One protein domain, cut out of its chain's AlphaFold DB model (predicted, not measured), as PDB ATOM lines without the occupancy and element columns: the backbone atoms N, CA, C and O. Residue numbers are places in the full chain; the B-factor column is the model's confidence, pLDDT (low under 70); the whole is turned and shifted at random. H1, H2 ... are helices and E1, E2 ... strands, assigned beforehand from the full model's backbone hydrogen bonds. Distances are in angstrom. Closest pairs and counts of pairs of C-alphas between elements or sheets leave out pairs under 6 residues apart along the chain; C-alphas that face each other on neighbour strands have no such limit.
ATOM      1  N   ALA A   2      -1.177   7.111   4.449       96.31
ATOM      2  CA  ALA A   2      -1.917   8.203   5.108       96.31
ATOM      3  C   ALA A   2      -3.280   8.547   4.462       96.31
ATOM      4  O   ALA A   2      -4.291   8.621   5.156       96.31
ATOM      5  N   ARG A   3      -3.353   8.632   3.123       97.06
ATOM      6  CA  ARG A   3      -4.628   8.815   2.396       97.06
ATOM      7  C   ARG A   3      -5.682   7.758   2.732       97.06
ATOM      8  O   ARG A   3      -6.859   8.084   2.851       97.06
ATOM      9  N   ARG A   4      -5.272   6.493   2.874       96.94
ATOM     10  CA  ARG A   4      -6.184   5.402   3.233       96.94
ATOM     11  C   ARG A   4      -6.723   5.608   4.643       96.94
ATOM     12  O   ARG A   4      -7.930   5.552   4.812       96.94
ATOM     13  N   TRP A   5      -5.853   5.894   5.611       98.00
ATOM     14  CA  TRP A   5      -6.261   6.150   6.996       98.00
ATOM     15  C   TRP A   5      -7.273   7.287   7.078       98.00
ATOM     16  O   TRP A   5      -8.316   7.132   7.701       98.00
ATOM     17  N   LYS A   6      -7.012   8.395   6.374       97.69
ATOM     18  CA  LYS A   6      -7.951   9.515   6.270       97.69
ATOM     19  C   LYS A   6      -9.324   9.069   5.766       97.69
ATOM     20  O   LYS A   6     -10.336   9.486   6.319       97.69
ATOM     21  N   ASN A   7      -9.373   8.230   4.730       96.56
ATOM     22  CA  ASN A   7     -10.640   7.728   4.201       96.56
ATOM     23  C   ASN A   7     -11.337   6.784   5.188       96.56
ATOM     24  O   ASN A   7     -12.519   6.962   5.440       96.56
ATOM     25  N   GLN A   8     -10.615   5.840   5.797       97.19
ATOM     26  CA  GLN A   8     -11.198   4.892   6.753       97.19
ATOM     27  C   GLN A   8     -11.703   5.585   8.025       97.19
ATOM     28  O   GLN A   8     -12.779   5.261   8.518       97.19
ATOM     29  N   LEU A   9     -10.997   6.602   8.525       97.19
ATOM     30  CA  LEU A   9     -11.474   7.434   9.635       97.19
ATOM     31  C   LEU A   9     -12.766   8.186   9.288       97.19
ATOM     32  O   LEU A   9     -13.635   8.320  10.147       97.19
ATOM     33  N   ALA A  10     -12.918   8.642   8.044       96.19
ATOM     34  CA  ALA A  10     -14.143   9.294   7.590       96.19
ATOM     35  C   ALA A  10     -15.293   8.291   7.395       96.19
ATOM     36  O   ALA A  10     -16.409   8.535   7.856       96.19
ATOM     37  N   GLU A  11     -15.022   7.166   6.737       95.12
ATOM     38  CA  GLU A  11     -16.014   6.144   6.399       95.12
ATOM     39  C   GLU A  11     -16.482   5.376   7.635       95.12
ATOM     40  O   GLU A  11     -17.683   5.343   7.893       95.12
ATOM     41  N   ASN A  12     -15.561   4.840   8.436       96.62
ATOM     42  CA  ASN A  12     -15.881   4.004   9.595       96.62
ATOM     43  C   ASN A  12     -15.980   4.862  10.862       96.62
ATOM     44  O   ASN A  12     -17.002   4.881  11.540       96.62
ATOM     45  N   GLY A  13     -14.938   5.648  11.145       95.56
ATOM     46  CA  GLY A  13     -14.828   6.452  12.371       95.56
ATOM     47  C   GLY A  13     -15.704   7.707  12.411       95.56
ATOM     48  O   GLY A  13     -15.686   8.420  13.418       95.56
ATOM     49  N   LYS A  14     -16.414   8.030  11.319       95.25
ATOM     50  CA  LYS A  14     -17.214   9.260  11.140       95.25
ATOM     51  C   LYS A  14     -16.458  10.524  11.566       95.25
ATOM     52  O   LYS A  14     -17.016  11.442  12.169       95.25
ATOM     53  N   THR A  15     -15.155  10.541  11.294       95.00
ATOM     54  CA  THR A  15     -14.222  11.569  11.751       95.00
ATOM     55  C   THR A  15     -13.596  12.259  10.549       95.00
ATOM     56  O   THR A  15     -13.023  11.610   9.675       95.00
ATOM     57  N   LEU A  16     -13.697  13.590  10.503       95.19
ATOM     58  CA  LEU A  16     -12.975  14.379   9.511       95.19
ATOM     59  C   LEU A  16     -11.475  14.254   9.765       95.19
ATOM     60  O   LEU A  16     -11.005  14.424  10.886       95.19
ATOM     61  N   ALA A  17     -10.734  13.961   8.706       95.56
ATOM     62  CA  ALA A  17      -9.294  13.802   8.756       95.56
ATOM     63  C   ALA A  17      -8.654  14.418   7.512       95.56
ATOM     64  O   ALA A  17      -9.265  14.496   6.439       95.56
ATOM     65  N   HIS A  18      -7.393  14.806   7.665       94.12
ATOM     66  CA  HIS A  18      -6.538  15.279   6.589       94.12
ATOM     67  C   HIS A  18      -5.294  14.383   6.486       94.12
ATOM     68  O   HIS A  18      -4.909  13.734   7.457       94.12
ATOM     69  N   TRP A  19      -4.693  14.290   5.300       95.25
ATOM     70  CA  TRP A  19      -3.427  13.593   5.088       95.25
ATOM     71  C   TRP A  19      -2.503  14.377   4.152       95.25
ATOM     72  O   TRP A  19      -2.972  14.975   3.187       95.25
ATOM     73  N   TYR A  20      -1.197  14.266   4.387       93.50
ATOM     74  CA  TYR A  20      -0.153  14.797   3.511       93.50
ATOM     75  C   TYR A  20       1.046  13.843   3.456       93.50
ATOM     76  O   TYR A  20       1.119  12.866   4.210       93.50
ATOM     77  N   THR A  21       1.980  14.106   2.543       93.31
ATOM     78  CA  THR A  21       3.272  13.414   2.449       93.31
ATOM     79  C   THR A  21       4.404  14.348   2.834       93.31
ATOM     80  O   THR A  21       4.355  15.541   2.563       93.31
ATOM     81  N   VAL A  22       5.450  13.806   3.447       91.56
ATOM     82  CA  VAL A  22       6.717  14.518   3.646       91.56
ATOM     83  C   VAL A  22       7.619  14.192   2.444       91.56
ATOM     84  O   VAL A  22       7.740  13.011   2.112       91.56
ATOM     85  N   PRO A  23       8.286  15.182   1.814       90.19
ATOM     86  CA  PRO A  23       8.495  16.555   2.284       90.19
ATOM     87  C   PRO A  23       7.425  17.594   1.916       90.19
ATOM     88  O   PRO A  23       7.526  18.709   2.413       90.19
ATOM     89  N   GLU A  24       6.438  17.283   1.083       87.81
ATOM     90  CA  GLU A  24       5.474  18.241   0.513       87.81
ATOM     91  C   GLU A  24       4.681  18.998   1.589       87.81
ATOM     92  O   GLU A  24       4.498  20.207   1.482       87.81
ATOM     93  N   ALA A  25       4.333  18.338   2.697       87.44
ATOM     94  CA  ALA A  25       3.710  18.955   3.871       87.44
ATOM     95  C   ALA A  25       4.516  20.151   4.421       87.44
ATOM     96  O   ALA A  25       3.959  21.060   5.030       87.44
ATOM     97  N   HIS A  26       5.834  20.181   4.203       88.12
ATOM     98  CA  HIS A  26       6.695  21.272   4.667       88.12
ATOM     99  C   HIS A  26       6.640  22.505   3.758       88.12
ATOM    100  O   HIS A  26       7.154  23.548   4.152       88.12
ATOM    101  N   HIS A  27       6.074  22.390   2.556       81.88
ATOM    102  CA  HIS A  27       5.927  23.505   1.626       81.88
ATOM    103  C   HIS A  27       4.602  24.239   1.829       81.88
ATOM    104  O   HIS A  27       4.605  25.465   1.886       81.88
ATOM    105  N   ASP A  28       3.511  23.494   2.029       77.50
ATOM    106  CA  ASP A  28       2.167  24.082   1.992       77.50
ATOM    107  C   ASP A  28       1.437  24.024   3.340       77.50
ATOM    108  O   ASP A  28       0.675  24.926   3.679       77.50
ATOM    109  N   GLU A  29       1.658  22.976   4.136       81.88
ATOM    110  CA  GLU A  29       0.814  22.698   5.301       81.88
ATOM    111  C   GLU A  29       1.443  23.125   6.627       81.88
ATOM    112  O   GLU A  29       0.727  23.496   7.552       81.88
ATOM    113  N   VAL A  30       2.774  23.103   6.745       84.69
ATOM    114  CA  VAL A  30       3.468  23.335   8.025       84.69
ATOM    115  C   VAL A  30       3.044  24.644   8.710       84.69
ATOM    116  O   VAL A  30       2.945  24.689   9.932       84.69
ATOM    117  N   VAL A  31       2.714  25.674   7.925       88.50
ATOM    118  CA  VAL A  31       2.216  26.973   8.410       88.50
ATOM    119  C   VAL A  31       0.759  26.927   8.890       88.50
ATOM    120  O   VAL A  31       0.372  27.688   9.770       88.50
ATOM    121  N   GLY A  32      -0.056  26.011   8.362       89.44
ATOM    122  CA  GLY A  32      -1.444  25.803   8.784       89.44
ATOM    123  C   GLY A  32      -1.564  25.280  10.217       89.44
ATOM    124  O   GLY A  32      -2.589  25.480  10.866       89.44
ATOM    125  N   TRP A  33      -0.498  24.686  10.757       91.12
ATOM    126  CA  TRP A  33      -0.442  24.242  12.151       91.12
ATOM    127  C   TRP A  33      -0.303  25.387  13.161       91.12
ATOM    128  O   TRP A  33      -0.354  25.122  14.358       91.12
ATOM    129  N   ASP A  34      -0.194  26.642  12.712       90.88
ATOM    130  CA  ASP A  34      -0.326  27.840  13.553       90.88
ATOM    131  C   ASP A  34      -1.778  28.374  13.591       90.88
ATOM    132  O   ASP A  34      -2.031  29.499  14.025       90.88
ATOM    133  N   ALA A  35      -2.757  27.563  13.165       93.25
ATOM    134  CA  ALA A  35      -4.182  27.868  13.279       93.25
ATOM    135  C   ALA A  35      -4.597  28.278  14.714       93.25
ATOM    136  O   ALA A  35      -3.919  27.945  15.694       93.25
ATOM    137  N   PRO A  36      -5.739  28.971  14.890       96.25
ATOM    138  CA  PRO A  36      -6.246  29.324  16.215       96.25
ATOM    139  C   PRO A  36      -6.318  28.125  17.171       96.25
ATOM    140  O   PRO A  36      -6.640  27.008  16.762       96.25
ATOM    141  N   ALA A  37      -6.050  28.360  18.460       94.81
ATOM    142  CA  ALA A  37      -6.028  27.306  19.480       94.81
ATOM    143  C   ALA A  37      -7.343  26.506  19.535       94.81
ATOM    144  O   ALA A  37      -7.288  25.283  19.592       94.81
ATOM    145  N   ALA A  38      -8.487  27.183  19.374       96.31
ATOM    146  CA  ALA A  38      -9.824  26.579  19.309       96.31
ATOM    147  C   ALA A  38     -10.009  25.552  18.173       96.31
ATOM    148  O   ALA A  38     -10.970  24.794  18.168       96.31
ATOM    149  N   ILE A  39      -9.120  25.536  17.176       94.88
ATOM    150  CA  ILE A  39      -9.075  24.485  16.152       94.88
ATOM    151  C   ILE A  39      -8.043  23.432  16.552       94.88
ATOM    152  O   ILE A  39      -8.346  22.242  16.567       94.88
ATOM    153  N   ARG A  40      -6.819  23.861  16.886       94.44
ATOM    154  CA  ARG A  40      -5.685  22.959  17.152       94.44
ATOM    155  C   ARG A  40      -5.903  22.028  18.338       94.44
ATOM    156  O   ARG A  40      -5.405  20.908  18.309       94.44
ATOM    157  N   GLU A  41      -6.657  22.453  19.348       95.81
ATOM    158  CA  GLU A  41      -6.988  21.629  20.518       95.81
ATOM    159  C   GLU A  41      -7.866  20.412  20.187       95.81
ATOM    160  O   GLU A  41      -7.973  19.484  20.984       95.81
ATOM    161  N   HIS A  42      -8.455  20.385  18.991       94.75
ATOM    162  CA  HIS A  42      -9.239  19.265  18.480       94.75
ATOM    163  C   HIS A  42      -8.486  18.425  17.441       94.75
ATOM    164  O   HIS A  42      -9.060  17.498  16.867       94.75
ATOM    165  N   LEU A  43      -7.214  18.738  17.177       95.06
ATOM    166  CA  LEU A  43      -6.393  18.015  16.212       95.06
ATOM    167  C   LEU A  43      -5.476  17.016  16.914       95.06
ATOM    168  O   LEU A  43      -4.912  17.281  17.969       95.06
ATOM    169  N   TRP A  44      -5.276  15.870  16.273       95.50
ATOM    170  CA  TRP A  44      -4.280  14.883  16.667       95.50
ATOM    171  C   TRP A  44      -3.510  14.448  15.429       95.50
ATOM    172  O   TRP A  44      -4.121  14.131  14.405       95.50
ATOM    173  N   ALA A  45      -2.180  14.435  15.499       95.62
ATOM    174  CA  ALA A  45      -1.359  14.055  14.355       95.62
ATOM    175  C   ALA A  45      -0.910  12.593  14.453       95.62
ATOM    176  O   ALA A  45      -0.460  12.132  15.500       95.62
ATOM    177  N   CYS A  46      -0.979  11.875  13.333       96.81
ATOM    178  CA  CYS A  46      -0.407  10.539  13.190       96.81
ATOM    179  C   CYS A  46       0.715  10.577  12.150       96.81
ATOM    180  O   CYS A  46       0.469  10.880  10.982       96.81
ATOM    181  N   VAL A  47       1.938  10.244  12.560       97.06
ATOM    182  CA  VAL A  47       3.109  10.153  11.682       97.06
ATOM    183  C   VAL A  47       3.348   8.685  11.347       97.06
ATOM    184  O   VAL A  47       3.711   7.897  12.217       97.06
ATOM    185  N   LEU A  48       3.127   8.311  10.086       97.44
ATOM    186  CA  LEU A  48       3.360   6.946   9.609       97.44
ATOM    187  C   LEU A  48       4.798   6.808   9.104       97.44
ATOM    188  O   LEU A  48       5.227   7.606   8.269       97.44
ATOM    189  N   ARG A  49       5.513   5.790   9.581       97.56
ATOM    190  CA  ARG A  49       6.940   5.577   9.308       97.56
ATOM    191  C   ARG A  49       7.206   4.224   8.669       97.56
ATOM    192  O   ARG A  49       6.497   3.261   8.935       97.56
ATOM    193  N   ASP A  50       8.252   4.151   7.858       97.38
ATOM    194  CA  ASP A  50       8.797   2.894   7.326       97.38
ATOM    195  C   ASP A  50      10.320   2.927   7.526       97.38
ATOM    196  O   ASP A  50      11.052   3.226   6.580       97.38
ATOM    197  N   PRO A  51      10.819   2.680   8.758       96.75
ATOM    198  CA  PRO A  51      12.233   2.861   9.080       96.75
ATOM    199  C   PRO A  51      13.196   2.111   8.141       96.75
ATOM    200  O   PRO A  51      14.190   2.715   7.738       96.75
ATOM    201  N   PRO A  52      12.915   0.860   7.706       96.69
ATOM    202  CA  PRO A  52      13.742   0.182   6.703       96.69
ATOM    203  C   PRO A  52      13.842   0.895   5.345       96.69
ATOM    204  O   PRO A  52      14.826   0.701   4.633       96.69
ATOM    205  N   ALA A  53      12.834   1.682   4.956       95.06
ATOM    206  CA  ALA A  53      12.806   2.423   3.690       95.06
ATOM    207  C   ALA A  53      13.185   3.911   3.838       95.06
ATOM    208  O   ALA A  53      13.315   4.626   2.839       95.06
ATOM    209  N   GLU A  54      13.358   4.409   5.063       95.12
ATOM    210  CA  GLU A  54      13.677   5.808   5.329       95.12
ATOM    211  C   GLU A  54      15.156   6.116   5.069       95.12
ATOM    212  O   GLU A  54      16.064   5.585   5.704       95.12
ATOM    213  N   SER A  55      15.424   7.077   4.178       97.12
ATOM    214  CA  SER A  55      16.761   7.681   4.117       97.12
ATOM    215  C   SER A  55      17.055   8.473   5.404       97.12
ATOM    216  O   SER A  55      16.130   9.052   5.983       97.12
ATOM    217  N   PRO A  56      18.330   8.657   5.803       97.44
ATOM    218  CA  PRO A  56      18.674   9.482   6.967       97.44
ATOM    219  C   PRO A  56      18.119  10.913   6.891       97.44
ATOM    220  O   PRO A  56      17.822  11.537   7.907       97.44
ATOM    221  N   ARG A  57      17.972  11.457   5.674       96.44
ATOM    222  CA  ARG A  57      17.354  12.770   5.454       96.44
ATOM    223  C   ARG A  57      15.847  12.738   5.706       96.44
ATOM    224  O   ARG A  57      15.331  13.702   6.261       96.44
ATOM    225  N   MET A  58      15.159  11.677   5.284       96.06
ATOM    226  CA  MET A  58      13.726  11.509   5.527       96.06
ATOM    227  C   MET A  58      13.441  11.319   7.017       96.06
ATOM    228  O   MET A  58      12.597  12.030   7.550       96.06
ATOM    229  N   ALA A  59      14.215  10.471   7.699       96.81
ATOM    230  CA  ALA A  59      14.084  10.263   9.139       96.81
ATOM    231  C   ALA A  59      14.187  11.587   9.913       96.81
ATOM    232  O   ALA A  59      13.274  11.948  10.648       96.81
ATOM    233  N   ARG A  60      15.216  12.402   9.623       96.50
ATOM    234  CA  ARG A  60      15.359  13.743  10.221       96.50
ATOM    235  C   ARG A  60      14.184  14.674   9.928       96.50
ATOM    236  O   ARG A  60      13.855  15.510  10.766       96.50
ATOM    237  N   ARG A  61      13.584  14.586   8.733       95.31
ATOM    238  CA  ARG A  61      12.397  15.386   8.401       95.31
ATOM    239  C   ARG A  61      11.218  14.961   9.265       95.31
ATOM    240  O   ARG A  61      10.634  15.838   9.880       95.31
ATOM    241  N   LEU A  62      10.935  13.664   9.351       95.88
ATOM    242  CA  LEU A  62       9.840  13.116  10.158       95.88
ATOM    243  C   LEU A  62      10.018  13.427  11.650       95.88
ATOM    244  O   LEU A  62       9.062  13.851  12.298       95.88
ATOM    245  N   ASP A  63      11.242  13.321  12.174       96.25
ATOM    246  CA  ASP A  63      11.561  13.694  13.557       96.25
ATOM    247  C   ASP A  63      11.300  15.189  13.806       96.25
ATOM    248  O   ASP A  63      10.705  15.575  14.816       96.25
ATOM    249  N   ALA A  64      11.704  16.050  12.865       94.44
ATOM    250  CA  ALA A  64      11.446  17.484  12.941       94.44
ATOM    251  C   ALA A  64       9.946  17.804  12.849       94.44
ATOM    252  O   ALA A  64       9.471  18.632  13.626       94.44
ATOM    253  N   THR A  65       9.200  17.133  11.960       94.44
ATOM    254  CA  THR A  65       7.738  17.249  11.860       94.44
ATOM    255  C   THR A  65       7.096  16.894  13.194       94.44
ATOM    256  O   THR A  65       6.341  17.691  13.741       94.44
ATOM    257  N   ARG A  66       7.443  15.736  13.769       95.12
ATOM    258  CA  ARG A  66       6.892  15.273  15.046       95.12
ATOM    259  C   ARG A  66       7.115  16.286  16.165       95.12
ATOM    260  O   ARG A  66       6.177  16.582  16.900       95.12
ATOM    261  N   ARG A  67       8.330  16.828  16.287       94.50
ATOM    262  CA  ARG A  67       8.644  17.843  17.302       94.50
ATOM    263  C   ARG A  67       7.842  19.127  17.088       94.50
ATOM    264  O   ARG A  67       7.223  19.610  18.025       94.50
ATOM    265  N   LEU A  68       7.822  19.641  15.857       93.69
ATOM    266  CA  LEU A  68       7.124  20.881  15.510       93.69
ATOM    267  C   LEU A  68       5.619  20.781  15.794       93.69
ATOM    268  O   LEU A  68       5.030  21.716  16.339       93.69
ATOM    269  N   LEU A  69       5.007  19.646  15.450       93.94
ATOM    270  CA  LEU A  69       3.593  19.391  15.713       93.94
ATOM    271  C   LEU A  69       3.312  19.160  17.201       93.94
ATOM    272  O   LEU A  69       2.306  19.649  17.702       93.94
ATOM    273  N   GLY A  70       4.205  18.486  17.931       94.25
ATOM    274  CA  GLY A  70       4.046  18.230  19.368       94.25
ATOM    275  C   GLY A  70       3.975  19.495  20.231       94.25
ATOM    276  O   GLY A  70       3.408  19.462  21.314       94.25
ATOM    277  N   GLU A  71       4.492  20.621  19.738       93.31
ATOM    278  CA  GLU A  71       4.368  21.937  20.381       93.31
ATOM    279  C   GLU A  71       3.034  22.644  20.059       93.31
ATOM    280  O   GLU A  71       2.701  23.661  20.666       93.31
ATOM    281  N   ARG A  72       2.274  22.139  19.078       94.06
ATOM    282  CA  ARG A  72       1.102  22.808  18.490       94.06
ATOM    283  C   ARG A  72      -0.207  22.059  18.676       94.06
ATOM    284  O   ARG A  72      -1.257  22.688  18.573       94.06
ATOM    285  N   VAL A  73      -0.188  20.760  18.917       96.50
ATOM    286  CA  VAL A  73      -1.411  19.972  19.101       96.50
ATOM    287  C   VAL A  73      -1.366  19.172  20.397       96.50
ATOM    288  O   VAL A  73      -0.273  18.906  20.897       96.50
ATOM    289  N   PRO A  74      -2.528  18.757  20.936       96.62
ATOM    290  CA  PRO A  74      -2.609  17.907  22.123       96.62
ATOM    291  C   PRO A  74      -1.747  16.643  22.067       96.62
ATOM    292  O   PRO A  74      -1.323  16.148  23.110       96.62
ATOM    293  N   GLY A  75      -1.476  16.114  20.869       96.12
ATOM    294  CA  GLY A  75      -0.529  15.022  20.734       96.12
ATOM    295  C   GLY A  75      -0.220  14.591  19.309       96.12
ATOM    296  O   GLY A  75      -0.913  14.911  18.338       96.12
ATOM    297  N   VAL A  76       0.882  13.848  19.221       97.12
ATOM    298  CA  VAL A  76       1.409  13.262  17.993       97.12
ATOM    299  C   VAL A  76       1.743  11.802  18.261       97.12
ATOM    300  O   VAL A  76       2.602  11.503  19.095       97.12
ATOM    301  N   THR A  77       1.098  10.897  17.533       97.31
ATOM    302  CA  THR A  77       1.394   9.461  17.579       97.31
ATOM    303  C   THR A  77       2.240   9.075  16.382       97.31
ATOM    304  O   THR A  77       1.917   9.402  15.243       97.31
ATOM    305  N   GLU A  78       3.317   8.341  16.630       97.31
ATOM    306  CA  GLU A  78       4.112   7.721  15.577       97.31
ATOM    307  C   GLU A  78       3.710   6.253  15.431       97.31
ATOM    308  O   GLU A  78       3.579   5.549  16.432       97.31
ATOM    309  N   VAL A  79       3.513   5.800  14.194       98.00
ATOM    310  CA  VAL A  79       3.203   4.402  13.882       98.00
ATOM    311  C   VAL A  79       4.190   3.916  12.832       98.00
ATOM    312  O   VAL A  79       4.157   4.358  11.680       98.00
ATOM    313  N   ALA A  80       5.089   3.030  13.245       98.12
ATOM    314  CA  ALA A  80       6.076   2.420  12.368       98.12
ATOM    315  C   ALA A  80       5.501   1.174  11.689       98.12
ATOM    316  O   ALA A  80       4.758   0.407  12.295       98.12
ATOM    317  N   ALA A  81       5.843   0.981  10.419       98.00
ATOM    318  CA  ALA A  81       5.495  -0.218   9.684       98.00
ATOM    319  C   ALA A  81       6.277  -1.429  10.207       98.00
ATOM    320  O   ALA A  81       7.480  -1.345  10.459       98.00
ATOM    321  N   GLU A  82       5.604  -2.571  10.288       98.12
ATOM    322  CA  GLU A  82       6.150  -3.823  10.806       98.12
ATOM    323  C   GLU A  82       6.201  -4.904   9.719       98.12
ATOM    324  O   GLU A  82       5.299  -5.028   8.888       98.12
ATOM    325  N   GLY A  83       7.269  -5.704   9.725       97.62
ATOM    326  CA  GLY A  83       7.474  -6.818   8.798       97.62
ATOM    327  C   GLY A  83       8.727  -6.691   7.928       97.62
ATOM    328  O   GLY A  83       9.313  -5.621   7.769       97.62
ATOM    329  N   GLU A  84       9.145  -7.814   7.349       96.81
ATOM    330  CA  GLU A  84      10.413  -7.903   6.609       96.81
ATOM    331  C   GLU A  84      10.292  -7.399   5.165       96.81
ATOM    332  O   GLU A  84      11.157  -6.680   4.662       96.81
ATOM    333  N   SER A  85       9.187  -7.724   4.488       98.00
ATOM    334  CA  SER A  85       8.950  -7.321   3.100       98.00
ATOM    335  C   SER A  85       8.190  -5.997   3.004       98.00
ATOM    336  O   SER A  85       7.433  -5.626   3.900       98.00
ATOM    337  N   LEU A  86       8.332  -5.302   1.870       97.12
ATOM    338  CA  LEU A  86       7.553  -4.091   1.585       97.12
ATOM    339  C   LEU A  86       6.040  -4.349   1.675       97.12
ATOM    340  O   LEU A  86       5.293  -3.509   2.178       97.12
ATOM    341  N   LEU A  87       5.591  -5.518   1.205       97.94
ATOM    342  CA  LEU A  87       4.190  -5.912   1.279       97.94
ATOM    343  C   LEU A  87       3.739  -6.077   2.733       97.94
ATOM    344  O   LEU A  87       2.713  -5.513   3.102       97.94
ATOM    345  N   ALA A  88       4.515  -6.785   3.562       98.38
ATOM    346  CA  ALA A  88       4.202  -6.975   4.978       98.38
ATOM    347  C   ALA A  88       4.109  -5.630   5.714       98.38
ATOM    348  O   ALA A  88       3.101  -5.351   6.361       98.38
ATOM    349  N   ARG A  89       5.086  -4.742   5.502       98.38
ATOM    350  CA  ARG A  89       5.097  -3.389   6.078       98.38
ATOM    351  C   ARG A  89       3.912  -2.548   5.627       98.38
ATOM    352  O   ARG A  89       3.246  -1.926   6.451       98.38
ATOM    353  N   THR A  90       3.576  -2.589   4.343       97.75
ATOM    354  CA  THR A  90       2.397  -1.886   3.820       97.75
ATOM    355  C   THR A  90       1.102  -2.422   4.434       97.75
ATOM    356  O   THR A  90       0.241  -1.636   4.832       97.75
ATOM    357  N   LEU A  91       0.968  -3.746   4.545       98.19
ATOM    358  CA  LEU A  91      -0.199  -4.392   5.142       98.19
ATOM    359  C   LEU A  91      -0.306  -4.120   6.645       98.19
ATOM    360  O   LEU A  91      -1.416  -3.904   7.116       98.19
ATOM    361  N   SER A  92       0.809  -4.051   7.381       98.50
ATOM    362  CA  SER A  92       0.798  -3.720   8.815       98.50
ATOM    363  C   SER A  92       0.149  -2.355   9.071       98.50
ATOM    364  O   SER A  92      -0.803  -2.251   9.843       98.50
ATOM    365  N   LEU A  93       0.561  -1.323   8.324       98.38
ATOM    366  CA  LEU A  93      -0.034   0.010   8.400       98.38
ATOM    367  C   LEU A  93      -1.479   0.023   7.892       98.38
ATOM    368  O   LEU A  93      -2.297   0.786   8.400       98.38
ATOM    369  N   CYS A  94      -1.802  -0.784   6.879       98.19
ATOM    370  CA  CYS A  94      -3.162  -0.914   6.364       98.19
ATOM    371  C   CYS A  94      -4.108  -1.451   7.443       98.19
ATOM    372  O   CYS A  94      -5.086  -0.790   7.780       98.19
ATOM    373  N   LEU A  95      -3.772  -2.607   8.020       97.94
ATOM    374  CA  LEU A  95      -4.568  -3.276   9.044       97.94
ATOM    375  C   LEU A  95      -4.690  -2.415  10.299       97.94
ATOM    376  O   LEU A  95      -5.796  -2.248  10.805       97.94
ATOM    377  N   PHE A  96      -3.590  -1.814  10.763       98.38
ATOM    378  CA  PHE A  96      -3.631  -0.914  11.914       98.38
ATOM    379  C   PHE A  96      -4.609   0.244  11.683       98.38
ATOM    380  O   PHE A  96      -5.426   0.535  12.551       98.38
ATOM    381  N   GLY A  97      -4.557   0.891  10.513       97.88
ATOM    382  CA  GLY A  97      -5.457   1.997  10.179       97.88
ATOM    383  C   GLY A  97      -6.924   1.582  10.092       97.88
ATOM    384  O   GLY A  97      -7.799   2.312  10.564       97.88
ATOM    385  N   ASP A  98      -7.192   0.405   9.525       97.12
ATOM    386  CA  ASP A  98      -8.540  -0.149   9.417       97.12
ATOM    387  C   ASP A  98      -9.109  -0.429  10.824       97.12
ATOM    388  O   ASP A  98     -10.185   0.071  11.160       97.12
ATOM    389  N   PHE A  99      -8.350  -1.102  11.700       97.75
ATOM    390  CA  PHE A  99      -8.750  -1.307  13.097       97.75
ATOM    391  C   PHE A  99      -8.916   0.016  13.845       97.75
ATOM    392  O   PHE A  99      -9.964   0.234  14.449       97.75
ATOM    393  N   LEU A 100      -7.940   0.925  13.765       97.44
ATOM    394  CA  LEU A 100      -8.009   2.246  14.392       97.44
ATOM    395  C   LEU A 100      -9.322   2.954  14.046       97.44
ATOM    396  O   LEU A 100      -9.989   3.478  14.935       97.44
ATOM    397  N   SER A 101      -9.724   2.935  12.774       97.94
ATOM    398  CA  SER A 101     -10.952   3.595  12.332       97.94
ATOM    399  C   SER A 101     -12.221   3.013  12.967       97.94
ATOM    400  O   SER A 101     -13.098   3.771  13.387       97.94
ATOM    401  N   CYS A 102     -12.295   1.688  13.113       97.81
ATOM    402  CA  CYS A 102     -13.401   1.011  13.788       97.81
ATOM    403  C   CYS A 102     -13.390   1.279  15.297       97.81
ATOM    404  O   CYS A 102     -14.435   1.555  15.877       97.81
ATOM    405  N   TYR A 103     -12.221   1.262  15.939       97.56
ATOM    406  CA  TYR A 103     -12.101   1.573  17.366       97.56
ATOM    407  C   TYR A 103     -12.498   3.019  17.673       97.56
ATOM    408  O   TYR A 103     -13.183   3.262  18.664       97.56
ATOM    409  N   VAL A 104     -12.153   3.974  16.804       97.00
ATOM    410  CA  VAL A 104     -12.631   5.361  16.915       97.00
ATOM    411  C   VAL A 104     -14.160   5.420  16.857       97.00
ATOM    412  O   VAL A 104     -14.763   6.132  17.656       97.00
ATOM    413  N   ALA A 105     -14.801   4.657  15.965       97.38
ATOM    414  CA  ALA A 105     -16.261   4.582  15.895       97.38
ATOM    415  C   ALA A 105     -16.869   4.048  17.206       97.38
ATOM    416  O   ALA A 105     -17.752   4.678  17.788       97.38
ATOM    417  N   LEU A 106     -16.323   2.936  17.713       97.31
ATOM    418  CA  LEU A 106     -16.773   2.301  18.954       97.31
ATOM    419  C   LEU A 106     -16.635   3.235  20.163       97.31
ATOM    420  O   LEU A 106     -17.584   3.389  20.926       97.31
ATOM    421  N   LEU A 107     -15.490   3.909  20.310       97.12
ATOM    422  CA  LEU A 107     -15.253   4.867  21.397       97.12
ATOM    423  C   LEU A 107     -16.172   6.093  21.320       97.12
ATOM    424  O   LEU A 107     -16.474   6.704  22.341       97.12
ATOM    425  N   ARG A 108     -16.634   6.447  20.118       95.19
ATOM    426  CA  ARG A 108     -17.600   7.527  19.885       95.19
ATOM    427  C   ARG A 108     -19.058   7.077  19.997       95.19
ATOM    428  O   ARG A 108     -19.943   7.918  19.869       95.19
ATOM    429  N   GLY A 109     -19.322   5.783  20.187       96.69
ATOM    430  CA  GLY A 109     -20.677   5.231  20.205       96.69
ATOM    431  C   GLY A 109     -21.401   5.317  18.854       96.69
ATOM    432  O   GLY A 109     -22.623   5.445  18.835       96.69
ATOM    433  N   VAL A 110     -20.671   5.279  17.732       95.94
ATOM    434  CA  VAL A 110     -21.248   5.300  16.374       95.94
ATOM    435  C   VAL A 110     -21.011   3.971  15.653       95.94
ATOM    436  O   VAL A 110     -19.980   3.331  15.844       95.94
ATOM    437  N   ASP A 111     -21.960   3.558  14.806       94.44
ATOM    438  CA  ASP A 111     -21.825   2.343  13.992       94.44
ATOM    439  C   ASP A 111     -20.828   2.578  12.834       94.44
ATOM    440  O   ASP A 111     -21.044   3.490  12.021       94.44
ATOM    441  N   PRO A 112     -19.741   1.787  12.734       95.06
ATOM    442  CA  PRO A 112     -18.766   1.917  11.654       95.06
ATOM    443  C   PRO A 112     -19.282   1.435  10.290       95.06
ATOM    444  O   PRO A 112     -18.702   1.793   9.271       95.06
ATOM    445  N   THR A 113     -20.352   0.637  10.242       93.00
ATOM    446  CA  THR A 113     -20.794  -0.068   9.028       93.00
ATOM    447  C   THR A 113     -21.548   0.813   8.018       93.00
ATOM    448  O   THR A 113     -21.192   0.820   6.837       93.00
ATOM    449  N   PRO A 114     -22.610   1.550   8.397       91.25
ATOM    450  CA  PRO A 114     -23.466   2.212   7.420       91.25
ATOM    451  C   PRO A 114     -22.848   3.521   6.916       91.25
ATOM    452  O   PRO A 114     -22.368   4.338   7.699       91.25
ATOM    453  N   VAL A 115     -22.935   3.795   5.610       89.00
ATOM    454  CA  VAL A 115     -22.493   5.063   4.982       89.00
ATOM    455  C   VAL A 115     -23.650   5.805   4.284       89.00
ATOM    456  O   VAL A 115     -23.589   6.080   3.085       89.00
ATOM    457  N   PRO A 116     -24.729   6.161   5.012       88.81
ATOM    458  CA  PRO A 116     -25.968   6.662   4.409       88.81
ATOM    459  C   PRO A 116     -25.784   7.991   3.668       88.81
ATOM    460  O   PRO A 116     -26.413   8.203   2.638       88.81
ATOM    461  N   LEU A 117     -24.872   8.858   4.127       90.06
ATOM    462  CA  LEU A 117     -24.574  10.127   3.454       90.06
ATOM    463  C   LEU A 117     -24.041   9.917   2.025       90.06
ATOM    464  O   LEU A 117     -24.364  10.688   1.128       90.06
ATOM    465  N   ILE A 118     -23.261   8.852   1.798       89.69
ATOM    466  CA  ILE A 118     -22.763   8.498   0.461       89.69
ATOM    467  C   ILE A 118     -23.918   8.025  -0.426       89.69
ATOM    468  O   ILE A 118     -23.965   8.382  -1.601       89.69
ATOM    469  N   ALA A 119     -24.843   7.229   0.119       89.38
ATOM    470  CA  ALA A 119     -26.026   6.783  -0.615       89.38
ATOM    471  C   ALA A 119     -26.916   7.974  -1.008       89.38
ATOM    472  O   ALA A 119     -27.214   8.136  -2.188       89.38
ATOM    473  N   GLY A 120     -27.221   8.867  -0.060       93.25
ATOM    474  CA  GLY A 120     -28.012  10.072  -0.322       93.25
ATOM    475  C   GLY A 120     -27.369  11.006  -1.352       93.25
ATOM    476  O   GLY A 120     -28.058  11.524  -2.224       93.25
ATOM    477  N   LEU A 121     -26.041  11.168  -1.328       93.69
ATOM    478  CA  LEU A 121     -25.340  11.967  -2.340       93.69
ATOM    479  C   LEU A 121     -25.467  11.363  -3.749       93.69
ATOM    480  O   LEU A 121     -25.626  12.096  -4.720       93.69
ATOM    481  N   LYS A 122     -25.408  10.031  -3.873       92.81
ATOM    482  CA  LYS A 122     -25.599   9.348  -5.163       92.81
ATOM    483  C   LYS A 122     -27.017   9.528  -5.697       92.81
ATOM    484  O   LYS A 122     -27.180   9.712  -6.898       92.81
ATOM    485  N   GLU A 123     -28.015   9.481  -4.819       95.69
ATOM    486  CA  GLU A 123     -29.408   9.739  -5.190       95.69
ATOM    487  C   GLU A 123     -29.603  11.170  -5.691       95.69
ATOM    488  O   GLU A 123     -30.266  11.365  -6.704       95.69
ATOM    489  N   GLU A 124     -28.995  12.157  -5.030       95.38
ATOM    490  CA  GLU A 124     -29.096  13.559  -5.441       95.38
ATOM    491  C   GLU A 124     -28.462  13.801  -6.816       95.38
ATOM    492  O   GLU A 124     -29.063  14.447  -7.669       95.38
ATOM    493  N   ILE A 125     -27.288  13.214  -7.075       94.94
ATOM    494  CA  ILE A 125     -26.629  13.299  -8.388       94.94
ATOM    495  C   ILE A 125     -27.495  12.662  -9.482       94.94
ATOM    496  O   ILE A 125     -27.544  13.179 -10.589       94.94
ATOM    497  N   ALA A 126     -28.185  11.559  -9.184       94.56
ATOM    498  CA  ALA A 126     -29.038  10.874 -10.155       94.56
ATOM    499  C   ALA A 126     -30.340  11.630 -10.489       94.56
ATOM    500  O   ALA A 126     -31.031  11.251 -11.433       94.56
ATOM    501  N   ARG A 127     -30.706  12.657  -9.709       89.62
ATOM    502  CA  ARG A 127     -31.884  13.507  -9.952       89.62
ATOM    503  C   ARG A 127     -31.603  14.689 -10.889       89.62
ATOM    504  O   ARG A 127     -32.566  15.340 -11.294       89.62
ATOM    505  N   GLY A 128     -30.334  14.976 -11.190       74.25
ATOM    506  CA  GLY A 128     -29.900  15.998 -12.154       74.25
ATOM    507  C   GLY A 128     -29.553  15.403 -13.508       74.25
ATOM    508  O   GLY A 128     -29.761  16.121 -14.509       74.25
TER     509      GLY A 128
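What this domain is: This is residues 2 to 128 of the 128 residues of the protein "bact-PGI_C domain-containing protein" of Firmicutes bacterium (UniProt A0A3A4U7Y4). A ribbon of two parallel strands, E1 and E2, is sandwiched between helix H5 on one side and the first half of the long helix H6 on the other; H6 then runs on beyond the ribbon, with H1 side by side with its residues 94 to 104. The short helices H2, H3 and H4 lie in the stretch that leads from H1 round to E1, and at the other extreme H7 leads out of the body, with residues 119 to 128 sticking out as a free arm. The printed part has 127 residues, with seven named helices and two named strands in the order H1 H2 H3 H4 E1 H5 E2 H6 H7, and its class is mostly helix. It is only just loose, close to compact, with a radius of gyration of the C-alphas of 16.8 A, and it spans 52 by 41 by 33 A.

How they stand to each other: Strands E1, residues 45 to 49, and E2, residues 76 to 80, are parallel neighbours, with 20 degrees between their directions. The C-alphas of Val 47 and Glu 78 face each other at 4.7 A; N 47 and O 77, at 2.8 A, and N 79 and O 47, at 2.9 A, are within hydrogen-bond range. With H5, residues 56 to 70, between them in the chain, the two strands form a strand-helix-strand unit, two parallel strands joined through a helix, and its crossover is right-handed. The closest C-alphas of H5 and E1 are those of Val 47 and Arg 66, 7.2 A apart. The closest C-alphas of E2 and H6, residues 86 to 107, are those of Ala 80 and Leu 93, 7.7 A apart. H5 and H6 are apart. H1, residues 2 to 11, touches H6, the closest C-alphas being those of Leu 9 and Ser 101 at 4.7 A; they run the same way at a shallow tilt of 29 degrees. H3, residues 30 to 34, is close to H5 but not clearly touching, the closest C-alphas being those of Trp 33 and Leu 69 at 7.2 A. H2, residues 25 to 28, meets H3 only through their link, and is apart from H5, but only just, at 8.3 A. H4, residues 37 to 40, is close to H3 but not clearly touching, the closest C-alphas being those of Trp 33 and Arg 40 at 7.4 A. H7, residues 116 to 126, touches no helix. In H1, H5, H6 and H7 every O i to N i+4 pair is within hydrogen-bond range; in H3 it is 0 of 1, beside 1 of 2 O i to N i+3 pairs, and H2 and H4 are too short for an O i to N i+4 pair.

Where its parts are: E1 measures 12.9 A from first to last C-alpha and E2 13.1 A. H6, the longest helix with 22 residues, measures 31.5 A, from C-alpha 86 at (7.553, -4.091, 1.585) to C-alpha 107 at (-15.253, 4.867, 21.397). H5 measures 21.1 A, H7 15.5 A and H1 14.3 A, while H2, H3 and H4 have 4, 5 and 4 residues. H1 begins at C-alpha 2, at (-1.917, 8.203, 5.108), and H7 ends at C-alpha 126, at (-29.038, 10.874, -10.155).

The domain as a whole: The two C-alphas farthest apart are those of Pro 56 and Arg 127, at 53.5 A. Without residues 119 to 128, which stand free, the body spans 43 by 41 by 22 A. The printed part has no cut. The link from H1 to H2, residues 12 to 24, is long; those from E1 to H5 and from H6 to H7 are short, and the other five are tight. The mean pLDDT of the printed part is 94.7, and no printed residue is under 70.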